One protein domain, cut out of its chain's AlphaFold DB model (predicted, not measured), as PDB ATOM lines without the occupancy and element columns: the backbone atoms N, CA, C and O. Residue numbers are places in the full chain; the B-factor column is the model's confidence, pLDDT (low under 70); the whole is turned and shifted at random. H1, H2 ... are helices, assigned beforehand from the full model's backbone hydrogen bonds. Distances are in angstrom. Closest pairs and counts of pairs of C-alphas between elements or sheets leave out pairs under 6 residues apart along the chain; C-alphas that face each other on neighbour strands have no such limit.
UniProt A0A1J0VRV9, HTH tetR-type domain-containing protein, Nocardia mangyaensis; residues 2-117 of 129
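What this domain is: This is residues 2 to 117 of the 129 residues of the protein "HTH tetR-type domain-containing protein" of Nocardia mangyaensis (UniProt A0A1J0VRV9). A helical hairpin, H6 and H7, has a group of four shorter helices, H1 to H4, on the H7 side, where H1 packs on H7, and H5 packs on H6 on the other side. The last helix, H8, leads away from the hairpin and touches no helix. The printed part has 116 residues with eight named helices, H1 to H8 in chain order, and no named strand; its class is all helix. It is compact, with a radius of gyration of the C-alphas of 15.2 A and spans of 44 by 38 by 24 A.

How they stand to each other: Start at H7, residues 86 to 100, which touches H6, residues 68 to 81, closest at C-alphas 80 and 89, 5.1 A; this hairpin has a shallow tilt of 14 degrees, opposite ways. H1, residues 2 to 12, the hub, touches H7 at a steep tilt of 40 degrees, closest at C-alphas 10 and 98, 5.7 A. H1 also touches H2, residues 19 to 25, about perpendicular at 77 degrees, closest at C-alphas 5 and 22, 5.5 A, and H4, residues 40 to 45, closest at C-alphas 2 and 43, 6.5 A. H3, residues 30 to 36, touches H2, closest at C-alphas 23 and 30, 5.4 A. With residues 71 to 76 alone, H6 touches H5, residues 52 to 60, closest at C-alphas 58 and 75, 6.1 A. H8, residues 103 to 116, is close to H6 but not clearly touching, at C-alphas 69 and 106, 7.1 A. Every O i to N i+4 pair is within hydrogen-bond range in H1, H2, H4, H5 and H7, against 2 of 3 in H3 and 7 of 10 in H6 and H8.

Where its parts are: Find C-alpha 86 at (19.078, -53.398, -21.417); from there H7 runs 20.9 A to C-alpha 100. H6 is 21.3 A long, H1 15.4 A. H8 runs 20.8 A to C-alpha 116 at (51.484, -44.847, 1.430).

The domain as a whole: The C-alphas farthest apart, of Gly 27 and Ser 117, are 45.6 A apart. The printed part has no cut and no long link. Mean pLDDT of the printed part is 70.6; look for values under 70 at, among others, residues 44 to 53, 76 to 88 and 99 to 117.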
ATOM      1  N   VAL A   2      18.421 -54.744  -6.322       72.94
ATOM      2  CA  VAL A   2      19.592 -53.898  -6.590       72.94
ATOM      3  C   VAL A   2      19.222 -52.680  -7.444       72.94
ATOM      4  O   VAL A   2      19.599 -51.574  -7.085       72.94
ATOM      5  N   ASP A   3      18.385 -52.832  -8.470       73.62
ATOM      6  CA  ASP A   3      18.014 -51.721  -9.370       73.62
ATOM      7  C   ASP A   3      17.209 -50.627  -8.659       73.62
ATOM      8  O   ASP A   3      17.446 -49.439  -8.852       73.62
ATOM      9  N   ALA A   4      16.314 -51.019  -7.749       79.94
ATOM     10  CA  ALA A   4      15.559 -50.084  -6.918       79.94
ATOM     11  C   ALA A   4      16.453 -49.354  -5.896       79.94
ATOM     12  O   ALA A   4      16.257 -48.166  -5.641       79.94
ATOM     13  N   ALA A   5      17.462 -50.034  -5.340       81.19
ATOM     14  CA  ALA A   5      18.460 -49.398  -4.480       81.19
ATOM     15  C   ALA A   5      19.323 -48.395  -5.265       81.19
ATOM     16  O   ALA A   5      19.557 -47.282  -4.801       81.19
ATOM     17  N   LEU A   6      19.740 -48.759  -6.482       79.00
ATOM     18  CA  LEU A   6      20.515 -47.897  -7.375       79.00
ATOM     19  C   LEU A   6      19.724 -46.675  -7.835       79.00
ATOM     20  O   LEU A   6      20.257 -45.571  -7.814       79.00
ATOM     21  N   ALA A   7      18.448 -46.843  -8.183       81.38
ATOM     22  CA  ALA A   7      17.568 -45.723  -8.507       81.38
ATOM     23  C   ALA A   7      17.492 -44.721  -7.344       81.38
ATOM     24  O   ALA A   7      17.624 -43.517  -7.556       81.38
ATOM     25  N   LEU A   8      17.379 -45.221  -6.108       84.38
ATOM     26  CA  LEU A   8      17.351 -44.386  -4.908       84.38
ATOM     27  C   LEU A   8      18.679 -43.636  -4.691       84.38
ATOM     28  O   LEU A   8      18.670 -42.458  -4.336       84.38
ATOM     29  N   PHE A   9      19.817 -44.292  -4.940       84.00
ATOM     30  CA  PHE A   9      21.141 -43.662  -4.877       84.00
ATOM     31  C   PHE A   9      21.345 -42.604  -5.970       84.00
ATOM     32  O   PHE A   9      21.955 -41.573  -5.695       84.00
ATOM     33  N   VAL A  10      20.831 -42.820  -7.186       81.25
ATOM     34  CA  VAL A  10      20.876 -41.826  -8.274       81.25
ATOM     35  C   VAL A  10      20.019 -40.606  -7.944       81.25
ATOM     36  O   VAL A  10      20.433 -39.481  -8.210       81.25
ATOM     37  N   GLU A  11      18.826 -40.820  -7.388       84.50
ATOM     38  CA  GLU A  11      17.869 -39.750  -7.101       84.50
ATOM     39  C   GLU A  11      18.320 -38.870  -5.930       84.50
ATOM     40  O   GLU A  11      18.235 -37.645  -5.998       84.50
ATOM     41  N   ARG A  12      18.797 -39.490  -4.844       82.75
ATOM     42  CA  ARG A  12      19.063 -38.796  -3.573       82.75
ATOM     43  C   ARG A  12      20.547 -38.603  -3.278       82.75
ATOM     44  O   ARG A  12      20.887 -37.886  -2.342       82.75
ATOM     45  N   GLY A  13      21.419 -39.210  -4.077       77.75
ATOM     46  CA  GLY A  13      22.854 -39.279  -3.829       77.75
ATOM     47  C   GLY A  13      23.217 -40.437  -2.898       77.75
ATOM     48  O   GLY A  13      22.528 -40.716  -1.917       77.75
ATOM     49  N   TYR A  14      24.332 -41.105  -3.193       77.88
ATOM     50  CA  TYR A  14      24.810 -42.273  -2.443       77.88
ATOM     51  C   TYR A  14      24.936 -42.025  -0.939       77.88
ATOM     52  O   TYR A  14      24.516 -42.848  -0.120       77.88
ATOM     53  N   ASP A  15      25.505 -40.880  -0.575       76.31
ATOM     54  CA  ASP A  15      25.840 -40.558   0.810       76.31
ATOM     55  C   ASP A  15      24.592 -40.279   1.651       76.31
ATOM     56  O   ASP A  15      24.523 -40.691   2.809       76.31
ATOM     57  N   ALA A  16      23.571 -39.666   1.046       82.44
ATOM     58  CA  ALA A  16      22.331 -39.295   1.722       82.44
ATOM     59  C   ALA A  16      21.389 -40.484   1.973       82.44
ATOM     60  O   ALA A  16      20.497 -40.392   2.817       82.44
ATOM     61  N   VAL A  17      21.564 -41.592   1.247       86.19
ATOM     62  CA  VAL A  17      20.710 -42.775   1.383       86.19
ATOM     63  C   VAL A  17      21.234 -43.702   2.476       86.19
ATOM     64  O   VAL A  17      22.429 -43.991   2.552       86.19
ATOM     65  N   THR A  18      20.334 -44.224   3.310       89.00
ATOM     66  CA  THR A  18      20.639 -45.226   4.344       89.00
ATOM     67  C   THR A  18      20.170 -46.627   3.941       89.00
ATOM     68  O   THR A  18      19.249 -46.790   3.143       89.00
ATOM     69  N   MET A  19      20.758 -47.669   4.540       85.38
ATOM     70  CA  MET A  19      20.304 -49.062   4.352       85.38
ATOM     71  C   MET A  19      18.835 -49.268   4.753       85.38
ATOM     72  O   MET A  19      18.162 -50.149   4.230       85.38
ATOM     73  N   GLU A  20      18.327 -48.455   5.677       88.50
ATOM     74  CA  GLU A  20      16.941 -48.507   6.145       88.50
ATOM     75  C   GLU A  20      15.975 -47.996   5.068       88.50
ATOM     76  O   GLU A  20      14.984 -48.657   4.770       88.50
ATOM     77  N   GLN A  21      16.333 -46.895   4.398       88.44
ATOM     78  CA  GLN A  21      15.585 -46.361   3.255       88.44
ATOM     79  C   GLN A  21      15.625 -47.301   2.046       88.44
ATOM     80  O   GLN A  21      14.640 -47.415   1.322       88.44
ATOM     81  N   VAL A  22      16.744 -48.003   1.835       87.44
ATOM     82  CA  VAL A  22      16.827 -49.045   0.801       87.44
ATOM     83  C   VAL A  22      15.913 -50.220   1.141       87.44
ATOM     84  O   VAL A  22      15.231 -50.736   0.263       87.44
ATOM     85  N   ALA A  23      15.870 -50.651   2.405       88.06
ATOM     86  CA  ALA A  23      15.002 -51.748   2.829       88.06
ATOM     87  C   ALA A  23      13.525 -51.395   2.598       88.06
ATOM     88  O   ALA A  23      12.774 -52.200   2.047       88.06
ATOM     89  N   GLU A  24      13.142 -50.164   2.940       89.12
ATOM     90  CA  GLU A  24      11.805 -49.627   2.699       89.12
ATOM     91  C   GLU A  24      11.469 -49.560   1.202       89.12
ATOM     92  O   GLU A  24      10.405 -50.030   0.796       89.12
ATOM     93  N   SER A  25      12.390 -49.077   0.358       86.62
ATOM     94  CA  SER A  25      12.149 -48.944  -1.087       86.62
ATOM     95  C   SER A  25      11.975 -50.282  -1.810       86.62
ATOM     96  O   SER A  25      11.295 -50.345  -2.834       86.62
ATOM     97  N   VAL A  26      12.548 -51.365  -1.276       85.25
ATOM     98  CA  VAL A  26      12.416 -52.723  -1.830       85.25
ATOM     99  C   VAL A  26      11.388 -53.586  -1.092       85.25
ATOM    100  O   VAL A  26      11.280 -54.779  -1.380       85.25
ATOM    101  N   GLY A  27      10.632 -53.007  -0.150       84.31
ATOM    102  CA  GLY A  27       9.573 -53.697   0.593       84.31
ATOM    103  C   GLY A  27      10.081 -54.789   1.540       84.31
ATOM    104  O   GLY A  27       9.403 -55.793   1.755       84.31
ATOM    105  N   MET A  28      11.288 -54.631   2.087       87.19
ATOM    106  CA  MET A  28      11.923 -55.610   2.969       87.19
ATOM    107  C   MET A  28      12.195 -55.054   4.361       87.19
ATOM    108  O   MET A  28      12.407 -53.864   4.566       87.19
ATOM    109  N   SER A  29      12.264 -55.952   5.347       87.69
ATOM    110  CA  SER A  29      12.775 -55.576   6.664       87.69
ATOM    111  C   SER A  29      14.279 -55.296   6.594       87.69
ATOM    112  O   SER A  29      15.011 -55.978   5.868       87.69
ATOM    113  N   ARG A  30      14.771 -54.372   7.427       83.62
ATOM    114  CA  ARG A  30      16.211 -54.098   7.571       83.62
ATOM    115  C   ARG A  30      17.024 -55.358   7.876       83.62
ATOM    116  O   ARG A  30      18.104 -55.542   7.326       83.62
ATOM    117  N   ARG A  31      16.492 -56.259   8.709       83.56
ATOM    118  CA  ARG A  31      17.119 -57.551   9.031       83.56
ATOM    119  C   ARG A  31      17.228 -58.458   7.804       83.56
ATOM    120  O   ARG A  31      18.240 -59.134   7.638       83.56
ATOM    121  N   THR A  32      16.201 -58.481   6.957       80.94
ATOM    122  CA  THR A  32      16.208 -59.244   5.704       80.94
ATOM    123  C   THR A  32      17.227 -58.658   4.735       80.94
ATOM    124  O   THR A  32      18.031 -59.414   4.202       80.94
ATOM    125  N   LEU A  33      17.252 -57.333   4.565       80.69
ATOM    126  CA  LEU A  33      18.211 -56.663   3.688       80.69
ATOM    127  C   LEU A  33      19.659 -56.894   4.148       80.69
ATOM    128  O   LEU A  33      20.487 -57.297   3.339       80.69
ATOM    129  N   HIS A  34      19.948 -56.747   5.445       78.31
ATOM    130  CA  HIS A  34      21.288 -56.986   6.000       78.31
ATOM    131  C   HIS A  34      21.780 -58.428   5.844       78.31
ATOM    132  O   HIS A  34      22.983 -58.662   5.831       78.31
ATOM    133  N   ARG A  35      20.870 -59.405   5.721       76.94
ATOM    134  CA  ARG A  35      21.243 -60.795   5.425       76.94
ATOM    135  C   ARG A  35      21.778 -60.954   3.997       76.94
ATOM    136  O   ARG A  35      22.558 -61.869   3.759       76.94
ATOM    137  N   TYR A  36      21.335 -60.110   3.066       69.88
ATOM    138  CA  TYR A  36      21.799 -60.119   1.679       69.88
ATOM    139  C   TYR A  36      22.971 -59.165   1.450       69.88
ATOM    140  O   TYR A  36      23.852 -59.491   0.667       69.88
ATOM    141  N   PHE A  37      22.994 -58.020   2.139       73.12
ATOM    142  CA  PHE A  37      24.003 -56.986   1.940       73.12
ATOM    143  C   PHE A  37      24.428 -56.358   3.265       73.12
ATOM    144  O   PHE A  37      23.635 -55.716   3.956       73.12
ATOM    145  N   THR A  38      25.703 -56.507   3.612       72.12
ATOM    146  CA  THR A  38      26.236 -56.026   4.894       72.12
ATOM    147  C   THR A  38      26.386 -54.498   4.932       72.12
ATOM    148  O   THR A  38      26.253 -53.902   6.001       72.12
ATOM    149  N   SER A  39      26.605 -53.855   3.777       75.12
ATOM    150  CA  SER A  39      26.748 -52.399   3.622       75.12
ATOM    151  C   SER A  39      26.182 -51.896   2.285       75.12
ATOM    152  O   SER A  39      25.873 -52.692   1.394       75.12
ATOM    153  N   LYS A  40      26.089 -50.565   2.133       72.50
ATOM    154  CA  LYS A  40      25.739 -49.910   0.859       72.50
ATOM    155  C   LYS A  40      26.744 -50.256  -0.248       72.50
ATOM    156  O   LYS A  40      26.336 -50.493  -1.381       72.50
ATOM    157  N   ASP A  41      28.021 -50.395   0.104       69.56
ATOM    158  CA  ASP A  41      29.085 -50.775  -0.832       69.56
ATOM    159  C   ASP A  41      28.877 -52.203  -1.337       69.56
ATOM    160  O   ASP A  41      29.060 -52.478  -2.514       69.56
ATOM    161  N   ASN A  42      28.405 -53.113  -0.482       70.06
ATOM    162  CA  ASN A  42      28.122 -54.490  -0.883       70.06
ATOM    163  C   ASN A  42      26.924 -54.583  -1.856       70.06
ATOM    164  O   ASN A  42      26.921 -55.433  -2.743       70.06
ATOM    165  N   ILE A  43      25.949 -53.665  -1.755       73.56
ATOM    166  CA  ILE A  43      24.854 -53.536  -2.739       73.56
ATOM    167  C   ILE A  43      25.398 -53.074  -4.095       73.56
ATOM    168  O   ILE A  43      25.007 -53.616  -5.130       73.56
ATOM    169  N   LEU A  44      26.304 -52.090  -4.091       66.75
ATOM    170  CA  LEU A  44      26.960 -51.606  -5.309       66.75
ATOM    171  C   LEU A  44      27.847 -52.691  -5.935       66.75
ATOM    172  O   LEU A  44      27.877 -52.834  -7.158       66.75
ATOM    173  N   LEU A  45      28.546 -53.461  -5.095       64.75
ATOM    174  CA  LEU A  45      29.630 -54.336  -5.521       64.75
ATOM    175  C   LEU A  45      29.243 -55.799  -5.763       64.75
ATOM    176  O   LEU A  45      29.986 -56.507  -6.432       64.75
ATOM    177  N   GLY A  46      28.072 -56.257  -5.312       63.41
ATOM    178  CA  GLY A  46      27.699 -57.680  -5.319       63.41
ATOM    179  C   GLY A  46      27.621 -58.384  -6.689       63.41
ATOM    180  O   GLY A  46      27.469 -59.599  -6.730       63.41
ATOM    181  N   LYS A  47      27.718 -57.664  -7.820       57.00
ATOM    182  CA  LYS A  47      27.888 -58.256  -9.172       57.00
ATOM    183  C   LYS A  47      29.362 -58.377  -9.575       57.00
ATOM    184  O   LYS A  47      29.695 -59.238 -10.383       57.00
ATOM    185  N   TYR A  48      30.237 -57.540  -9.023       56.12
ATOM    186  CA  TYR A  48      31.640 -57.478  -9.421       56.12
ATOM    187  C   TYR A  48      32.499 -58.576  -8.798       56.12
ATOM    188  O   TYR A  48      33.559 -58.850  -9.343       56.12
ATOM    189  N   ASP A  49      32.018 -59.289  -7.775       57.12
ATOM    190  CA  ASP A  49      32.691 -60.502  -7.282       57.12
ATOM    191  C   ASP A  49      32.889 -61.545  -8.401       57.12
ATOM    192  O   ASP A  49      33.907 -62.229  -8.441       57.12
ATOM    193  N   ALA A  50      31.958 -61.630  -9.361       54.91
ATOM    194  CA  ALA A  50      32.071 -62.523 -10.518       54.91
ATOM    195  C   ALA A  50      32.877 -61.924 -11.691       54.91
ATOM    196  O   ALA A  50      33.370 -62.665 -12.536       54.91
ATOM    197  N   LEU A  51      33.009 -60.595 -11.749       61.00
ATOM    198  CA  LEU A  51      33.730 -59.856 -12.797       61.00
ATOM    199  C   LEU A  51      35.135 -59.413 -12.358       61.00
ATOM    200  O   LEU A  51      35.842 -58.774 -13.134       61.00
ATOM    201  N   GLY A  52      35.543 -59.753 -11.133       65.69
ATOM    202  CA  GLY A  52      36.739 -59.219 -10.487       65.69
ATOM    203  C   GLY A  52      38.014 -59.410 -11.302       65.69
ATOM    204  O   GLY A  52      38.787 -58.466 -11.439       65.69
ATOM    205  N   GLU A  53      38.208 -60.583 -11.913       68.38
ATOM    206  CA  GLU A  53      39.413 -60.835 -12.715       68.38
ATOM    207  C   GLU A  53      39.406 -60.043 -14.030       68.38
ATOM    208  O   GLU A  53      40.405 -59.428 -14.388       68.38
ATOM    209  N   THR A  54      38.256 -59.950 -14.705       72.25
ATOM    210  CA  THR A  54      38.098 -59.118 -15.910       72.25
ATOM    211  C   THR A  54      38.346 -57.640 -15.605       72.25
ATOM    212  O   THR A  54      38.984 -56.934 -16.381       72.25
ATOM    213  N   PHE A  55      37.884 -57.169 -14.450       74.31
ATOM    214  CA  PHE A  55      38.110 -55.803 -13.990       74.31
ATOM    215  C   PHE A  55      39.578 -55.555 -13.662       74.31
ATOM    216  O   PHE A  55      40.120 -54.509 -14.021       74.31
ATOM    217  N   ALA A  56      40.233 -56.520 -13.017       76.62
ATOM    218  CA  ALA A  56      41.656 -56.457 -12.734       76.62
ATOM    219  C   ALA A  56      42.479 -56.394 -14.028       76.62
ATOM    220  O   ALA A  56      43.384 -55.567 -14.124       76.62
ATOM    221  N   ASP A  57      42.142 -57.188 -15.046       80.06
ATOM    222  CA  ASP A  57      42.788 -57.134 -16.362       80.06
ATOM    223  C   ASP A  57      42.603 -55.779 -17.055       80.06
ATOM    224  O   ASP A  57      43.569 -55.192 -17.548       80.06
ATOM    225  N   LEU A  58      41.382 -55.239 -17.042       78.38
ATOM    226  CA  LEU A  58      41.090 -53.928 -17.618       78.38
ATOM    227  C   LEU A  58      41.834 -52.799 -16.888       78.38
ATOM    228  O   LEU A  58      42.366 -51.903 -17.543       78.38
ATOM    229  N   LEU A  59      41.934 -52.867 -15.557       78.75
ATOM    230  CA  LEU A  59      42.707 -51.920 -14.746       78.75
ATOM    231  C   LEU A  59      44.213 -52.020 -15.018       78.75
ATOM    232  O   LEU A  59      44.873 -50.992 -15.148       78.75
ATOM    233  N   ARG A  60      44.766 -53.234 -15.155       81.81
ATOM    234  CA  ARG A  60      46.185 -53.444 -15.516       81.81
ATOM    235  C   ARG A  60      46.527 -52.833 -16.878       81.81
ATOM    236  O   ARG A  60      47.664 -52.425 -17.091       81.81
ATOM    237  N   ALA A  61      45.556 -52.752 -17.787       84.12
ATOM    238  CA  ALA A  61      45.707 -52.152 -19.113       84.12
ATOM    239  C   ALA A  61      45.519 -50.618 -19.140       84.12
ATOM    240  O   ALA A  61      45.488 -50.022 -20.224       84.12
ATOM    241  N   ARG A  62      45.344 -49.956 -17.985       82.25
ATOM    242  CA  ARG A  62      45.235 -48.490 -17.900       82.25
ATOM    243  C   ARG A  62      46.594 -47.800 -17.738       82.25
ATOM    244  O   ARG A  62      47.531 -48.389 -17.199       82.25
ATOM    245  N   PRO A  63      46.732 -46.550 -18.216       84.12
ATOM    246  CA  PRO A  63      47.937 -45.760 -18.006       84.12
ATOM    247  C   PRO A  63      48.226 -45.522 -16.517       84.12
ATOM    248  O   PRO A  63      47.364 -45.090 -15.763       84.12
ATOM    249  N   LEU A  64      49.481 -45.712 -16.099       75.25
ATOM    250  CA  LEU A  64      49.907 -45.528 -14.700       75.25
ATOM    251  C   LEU A  64      49.856 -44.071 -14.204       75.25
ATOM    252  O   LEU A  64      49.975 -43.829 -13.008       75.25
ATOM    253  N   HIS A  65      49.732 -43.105 -15.115       76.19
ATOM    254  CA  HIS A  65      49.628 -41.675 -14.804       76.19
ATOM    255  C   HIS A  65      48.178 -41.176 -14.771       76.19
ATOM    256  O   HIS A  65      47.940 -40.001 -14.495       76.19
ATOM    257  N   GLU A  66      47.214 -42.046 -15.069       72.56
ATOM    258  CA  GLU A  66      45.798 -41.753 -14.901       72.56
ATOM    259  C   GLU A  66      45.446 -41.838 -13.402       72.56
ATOM    260  O   GLU A  66      45.889 -42.772 -12.721       72.56
ATOM    261  N   PRO A  67      44.677 -40.881 -12.846       75.69
ATOM    262  CA  PRO A  67      44.196 -40.992 -11.476       75.69
ATOM    263  C   PRO A  67      43.471 -42.326 -11.276       75.69
ATOM    264  O   PRO A  67      42.610 -42.686 -12.072       75.69
ATOM    265  N   VAL A  68      43.772 -43.042 -10.186       69.38
ATOM    266  CA  VAL A  68      43.190 -44.371  -9.885       69.38
ATOM    267  C   VAL A  68      41.664 -44.376 -10.013       69.38
ATOM    268  O   VAL A  68      41.073 -45.337 -10.496       69.38
ATOM    269  N   TRP A  69      41.031 -43.279  -9.610       65.81
ATOM    270  CA  TRP A  69      39.596 -43.081  -9.718       65.81
ATOM    271  C   TRP A  69      39.076 -43.007 -11.161       65.81
ATOM    272  O   TRP A  69      38.044 -43.596 -11.473       65.81
ATOM    273  N   GLU A  70      39.793 -42.312 -12.040       71.06
ATOM    274  CA  GLU A  70      39.456 -42.198 -13.460       71.06
ATOM    275  C   GLU A  70      39.570 -43.581 -14.124       71.06
ATOM    276  O   GLU A  70      38.621 -44.047 -14.756       71.06
ATOM    277  N   SER A  71      40.651 -44.312 -13.827       76.12
ATOM    278  CA  SER A  71      40.850 -45.699 -14.258       76.12
ATOM    279  C   SER A  71      39.719 -46.621 -13.794       76.12
ATOM    280  O   SER A  71      39.192 -47.400 -14.587       76.12
ATOM    281  N   LEU A  72      39.304 -46.524 -12.524       71.31
ATOM    282  CA  LEU A  72      38.170 -47.286 -11.996       71.31
ATOM    283  C   LEU A  72      36.879 -46.941 -12.742       71.31
ATOM    284  O   LEU A  72      36.192 -47.845 -13.216       71.31
ATOM    285  N   HIS A  73      36.569 -45.652 -12.895       72.00
ATOM    286  CA  HIS A  73      35.372 -45.185 -13.592       72.00
ATOM    287  C   HIS A  73      35.308 -45.704 -15.037       72.00
ATOM    288  O   HIS A  73      34.275 -46.233 -15.446       72.00
ATOM    289  N   GLN A  74      36.419 -45.632 -15.776       74.75
ATOM    290  CA  GLN A  74      36.524 -46.118 -17.155       74.75
ATOM    291  C   GLN A  74      36.272 -47.629 -17.262       74.75
ATOM    292  O   GLN A  74      35.513 -48.075 -18.128       74.75
ATOM    293  N   VAL A  75      36.852 -48.423 -16.357       76.56
ATOM    294  CA  VAL A  75      36.649 -49.881 -16.314       76.56
ATOM    295  C   VAL A  75      35.203 -50.241 -15.960       76.56
ATOM    296  O   VAL A  75      34.624 -51.133 -16.583       76.56
ATOM    297  N   PHE A  76      34.582 -49.506 -15.031       69.88
ATOM    298  CA  PHE A  76      33.157 -49.661 -14.730       69.88
ATOM    299  C   PHE A  76      32.279 -49.338 -15.948       69.88
ATOM    300  O   PHE A  76      31.372 -50.108 -16.254       69.88
ATOM    301  N   SER A  77      32.565 -48.263 -16.692       65.56
ATOM    302  CA  SER A  77      31.789 -47.901 -17.890       65.56
ATOM    303  C   SER A  77      31.972 -48.857 -19.077       65.56
ATOM    304  O   SER A  77      31.044 -49.027 -19.860       65.56
ATOM    305  N   PHE A  78      33.124 -49.525 -19.204       64.50
ATOM    306  CA  PHE A  78      33.393 -50.473 -20.298       64.50
ATOM    307  C   PHE A  78      32.495 -51.722 -20.248       64.50
ATOM    308  O   PHE A  78      32.170 -52.309 -21.277       64.50
ATOM    309  N   SER A  79      32.047 -52.118 -19.053       58.50
ATOM    310  CA  SER A  79      31.191 -53.302 -18.867       58.50
ATOM    311  C   SER A  79      29.762 -53.120 -19.401       58.50
ATOM    312  O   SER A  79      29.091 -54.109 -19.709       58.50
ATOM    313  N   VAL A  80      29.328 -51.866 -19.580       54.50
ATOM    314  CA  VAL A  80      28.013 -51.468 -20.112       54.50
ATOM    315  C   VAL A  80      27.865 -51.874 -21.579       54.50
ATOM    316  O   VAL A  80      26.823 -52.395 -21.975       54.50
ATOM    317  N   ASP A  81      28.917 -51.665 -22.375       55.34
ATOM    318  CA  ASP A  81      28.856 -51.675 -23.845       55.34
ATOM    319  C   ASP A  81      28.765 -53.097 -24.435       55.34
ATOM    320  O   ASP A  81      28.308 -53.303 -25.555       55.34
ATOM    321  N   GLN A  82      29.144 -54.110 -23.651       55.00
ATOM    322  CA  GLN A  82      29.323 -55.485 -24.132       55.00
ATOM    323  C   GLN A  82      28.158 -56.433 -23.809       55.00
ATOM    324  O   GLN A  82      28.145 -57.569 -24.281       55.00
ATOM    325  N   SER A  83      27.202 -56.017 -22.972       57.19
ATOM    326  CA  SER A  83      26.260 -56.956 -22.344       57.19
ATOM    327  C   SER A  83      25.029 -57.303 -23.188       57.19
ATOM    328  O   SER A  83      24.458 -58.374 -22.994       57.19
ATOM    329  N   GLY A  84      24.607 -56.435 -24.117       59.12
ATOM    330  CA  GLY A  84      23.384 -56.622 -24.922       59.12
ATOM    331  C   GLY A  84      22.075 -56.694 -24.114       59.12
ATOM    332  O   GLY A  84      21.004 -56.848 -24.695       59.12
ATOM    333  N   ASP A  85      22.155 -56.579 -22.786       69.62
ATOM    334  CA  ASP A  85      21.054 -56.656 -21.833       69.62
ATOM    335  C   ASP A  85      20.718 -55.238 -21.360       69.62
ATOM    336  O   ASP A  85      21.509 -54.583 -20.676       69.62
ATOM    337  N   GLU A  86      19.538 -54.750 -21.746       69.44
ATOM    338  CA  GLU A  86      19.078 -53.398 -21.417       69.44
ATOM    339  C   GLU A  86      18.956 -53.157 -19.908       69.44
ATOM    340  O   GLU A  86      19.182 -52.036 -19.446       69.44
ATOM    341  N   GLU A  87      18.615 -54.181 -19.119       68.31
ATOM    342  CA  GLU A  87      18.526 -54.044 -17.666       68.31
ATOM    343  C   GLU A  87      19.918 -53.905 -17.062       68.31
ATOM    344  O   GLU A  87      20.162 -53.037 -16.222       68.31
ATOM    345  N   LEU A  88      20.862 -54.702 -17.558       66.69
ATOM    346  CA  LEU A  88      22.253 -54.624 -17.142       66.69
ATOM    347  C   LEU A  88      22.886 -53.277 -17.521       66.69
ATOM    348  O   LEU A  88      23.605 -52.693 -16.709       66.69
ATOM    349  N   ALA A  89      22.555 -52.754 -18.702       70.50
ATOM    350  CA  ALA A  89      22.997 -51.445 -19.169       70.50
ATOM    351  C   ALA A  89      22.416 -50.299 -18.325       70.50
ATOM    352  O   ALA A  89      23.156 -49.403 -17.914       70.50
ATOM    353  N   ARG A  90      21.113 -50.335 -17.997       72.94
ATOM    354  CA  ARG A  90      20.485 -49.360 -17.080       72.94
ATOM    355  C   ARG A  90      21.162 -49.360 -15.717       72.94
ATOM    356  O   ARG A  90      21.411 -48.301 -15.138       72.94
ATOM    357  N   ARG A  91      21.460 -50.553 -15.212       70.31
ATOM    358  CA  ARG A  91      22.068 -50.751 -13.903       70.31
ATOM    359  C   ARG A  91      23.497 -50.222 -13.839       70.31
ATOM    360  O   ARG A  91      23.828 -49.496 -12.902       70.31
ATOM    361  N   ASP A  92      24.327 -50.545 -14.828       70.31
ATOM    362  CA  ASP A  92      25.693 -50.024 -14.891       70.31
ATOM    363  C   ASP A  92      25.691 -48.500 -15.119       70.31
ATOM    364  O   ASP A  92      26.435 -47.793 -14.446       70.31
ATOM    365  N   ALA A  93      24.799 -47.954 -15.956       74.31
ATOM    366  CA  ALA A  93      24.674 -46.503 -16.134       74.31
ATOM    367  C   ALA A  93      24.321 -45.775 -14.821       74.31
ATOM    368  O   ALA A  93      24.856 -44.697 -14.534       74.31
ATOM    369  N   ALA A  94      23.453 -46.368 -13.994       75.50
ATOM    370  CA  ALA A  94      23.165 -45.858 -12.656       75.50
ATOM    371  C   ALA A  94      24.410 -45.906 -11.756       75.50
ATOM    372  O   ALA A  94      24.701 -44.926 -11.072       75.50
ATOM    373  N   LEU A  95      25.181 -46.998 -11.798       72.19
ATOM    374  CA  LEU A  95      26.429 -47.150 -11.043       72.19
ATOM    375  C   LEU A  95      27.481 -46.110 -11.444       72.19
ATOM    376  O   LEU A  95      27.992 -45.419 -10.567       72.19
ATOM    377  N   THR A  96      27.750 -45.933 -12.739       73.31
ATOM    378  CA  THR A  96      28.674 -44.913 -13.263       73.31
ATOM    379  C   THR A  96      28.281 -43.515 -12.790       73.31
ATOM    380  O   THR A  96      29.125 -42.747 -12.331       73.31
ATOM    381  N   ARG A  97      26.980 -43.196 -12.815       74.88
ATOM    382  CA  ARG A  97      26.466 -41.907 -12.341       74.88
ATOM    383  C   ARG A  97      26.641 -41.719 -10.834       74.88
ATOM    384  O   ARG A  97      27.007 -40.628 -10.413       74.88
ATOM    385  N   ILE A  98      26.377 -42.751 -10.033       74.75
ATOM    386  CA  ILE A  98      26.533 -42.702  -8.572       74.75
ATOM    387  C   ILE A  98      28.003 -42.513  -8.192       74.75
ATOM    388  O   ILE A  98      28.322 -41.651  -7.375       74.75
ATOM    389  N   ILE A  99      28.878 -43.307  -8.811       69.00
ATOM    390  CA  ILE A  99      30.327 -43.280  -8.624       69.00
ATOM    391  C   ILE A  99      30.830 -41.875  -8.974       69.00
ATOM    392  O   ILE A  99      31.304 -41.175  -8.085       69.00
ATOM    393  N   GLY A 100      30.598 -41.390 -10.199       65.69
ATOM    394  CA  GLY A 100      31.049 -40.066 -10.649       65.69
ATOM    395  C   GLY A 100      30.470 -38.863  -9.885       65.69
ATOM    396  O   GLY A 100      31.042 -37.777  -9.950       65.69
ATOM    397  N   ALA A 101      29.367 -39.031  -9.151       65.88
ATOM    398  CA  ALA A 101      28.705 -37.955  -8.411       65.88
ATOM    399  C   ALA A 101      29.027 -37.914  -6.905       65.88
ATOM    400  O   ALA A 101      28.511 -37.023  -6.230       65.88
ATOM    401  N   SER A 102      29.838 -38.832  -6.358       63.50
ATOM    402  CA  SER A 102      30.182 -38.846  -4.923       63.50
ATOM    403  C   SER A 102      31.623 -38.376  -4.658       63.50
ATOM    404  O   SER A 102      32.578 -39.135  -4.837       63.50
ATOM    405  N   PRO A 103      31.808 -37.145  -4.139       57.53
ATOM    406  CA  PRO A 103      33.100 -36.664  -3.649       57.53
ATOM    407  C   PRO A 103      33.645 -37.469  -2.457       57.53
ATOM    408  O   PRO A 103      34.852 -37.483  -2.230       57.53
ATOM    409  N   ALA A 104      32.782 -38.141  -1.686       55.69
ATOM    410  CA  ALA A 104      33.184 -38.928  -0.518       55.69
ATOM    411  C   ALA A 104      33.965 -40.196  -0.910       55.69
ATOM    412  O   ALA A 104      34.963 -40.524  -0.268       55.69
ATOM    413  N   LEU A 105      33.581 -40.854  -2.010       56.69
ATOM    414  CA  LEU A 105      34.339 -41.969  -2.597       56.69
ATOM    415  C   LEU A 105      35.720 -41.522  -3.112       56.69
ATOM    416  O   LEU A 105      36.700 -42.257  -2.979       56.69
ATOM    417  N   PHE A 106      35.813 -40.286  -3.614       54.56
ATOM    418  CA  PHE A 106      37.062 -39.652  -4.048       54.56
ATOM    419  C   PHE A 106      37.991 -39.315  -2.868       54.56
ATOM    420  O   PHE A 106      39.212 -39.461  -2.951       54.56
ATOM    421  N   ALA A 107      37.420 -38.870  -1.744       52.16
ATOM    422  CA  ALA A 107      38.172 -38.485  -0.552       52.16
ATOM    423  C   ALA A 107      38.830 -39.686   0.147       52.16
ATOM    424  O   ALA A 107      39.980 -39.576   0.565       52.16
ATOM    425  N   VAL A 108      38.154 -40.840   0.235       50.31
ATOM    426  CA  VAL A 108      38.709 -42.059   0.866       50.31
ATOM    427  C   VAL A 108      39.895 -42.618   0.066       50.31
ATOM    428  O   VAL A 108      40.906 -43.001   0.643       50.31
ATOM    429  N   THR A 109      39.839 -42.576  -1.268       42.84
ATOM    430  CA  THR A 109      40.943 -43.042  -2.131       42.84
ATOM    431  C   THR A 109      42.132 -42.077  -2.169       42.84
ATOM    432  O   THR A 109      43.279 -42.520  -2.226       42.84
ATOM    433  N   SER A 110      41.892 -40.763  -2.112       45.12
ATOM    434  CA  SER A 110      42.968 -39.759  -2.080       45.12
ATOM    435  C   SER A 110      43.653 -39.653  -0.710       45.12
ATOM    436  O   SER A 110      44.863 -39.428  -0.656       45.12
ATOM    437  N   SER A 111      42.925 -39.883   0.387       43.53
ATOM    438  CA  SER A 111      43.506 -39.917   1.738       43.53
ATOM    439  C   SER A 111      44.342 -41.179   1.995       43.53
ATOM    440  O   SER A 111      45.436 -41.055   2.541       43.53
ATOM    441  N   GLU A 112      43.943 -42.357   1.498       42.66
ATOM    442  CA  GLU A 112      44.769 -43.575   1.613       42.66
ATOM    443  C   GLU A 112      46.029 -43.557   0.718       42.66
ATOM    444  O   GLU A 112      47.060 -44.135   1.079       42.66
ATOM    445  N   HIS A 113      46.002 -42.867  -0.430       45.59
ATOM    446  CA  HIS A 113      47.176 -42.762  -1.312       45.59
ATOM    447  C   HIS A 113      48.235 -41.770  -0.793       45.59
ATOM    448  O   HIS A 113      49.427 -41.948  -1.047       45.59
ATOM    449  N   ASN A 114      47.827 -40.763  -0.013       40.78
ATOM    450  CA  ASN A 114      48.752 -39.810   0.605       40.78
ATOM    451  C   ASN A 114      49.570 -40.439   1.752       40.78
ATOM    452  O   ASN A 114      50.709 -40.043   1.979       40.78
ATOM    453  N   GLU A 115      49.047 -41.456   2.443       37.81
ATOM    454  CA  GLU A 115      49.762 -42.091   3.563       37.81
ATOM    455  C   GLU A 115      50.752 -43.187   3.121       37.81
ATOM    456  O   GLU A 115      51.774 -43.396   3.778       37.81
ATOM    457  N   ARG A 116      50.537 -43.843   1.968       39.22
ATOM    458  CA  ARG A 116      51.484 -44.847   1.430       39.22
ATOM    459  C   ARG A 116      52.663 -44.263   0.646       39.22
ATOM    460  O   ARG A 116      53.673 -44.948   0.515       39.22
ATOM    461  N   SER A 117      52.585 -43.014   0.179       35.66
ATOM    462  CA  SER A 117      53.708 -42.342  -0.499       35.66
ATOM    463  C   SER A 117      54.745 -41.741   0.464       35.66
ATOM    464  O   SER A 117      55.840 -41.395   0.021       35.66
TER     465      SER A 117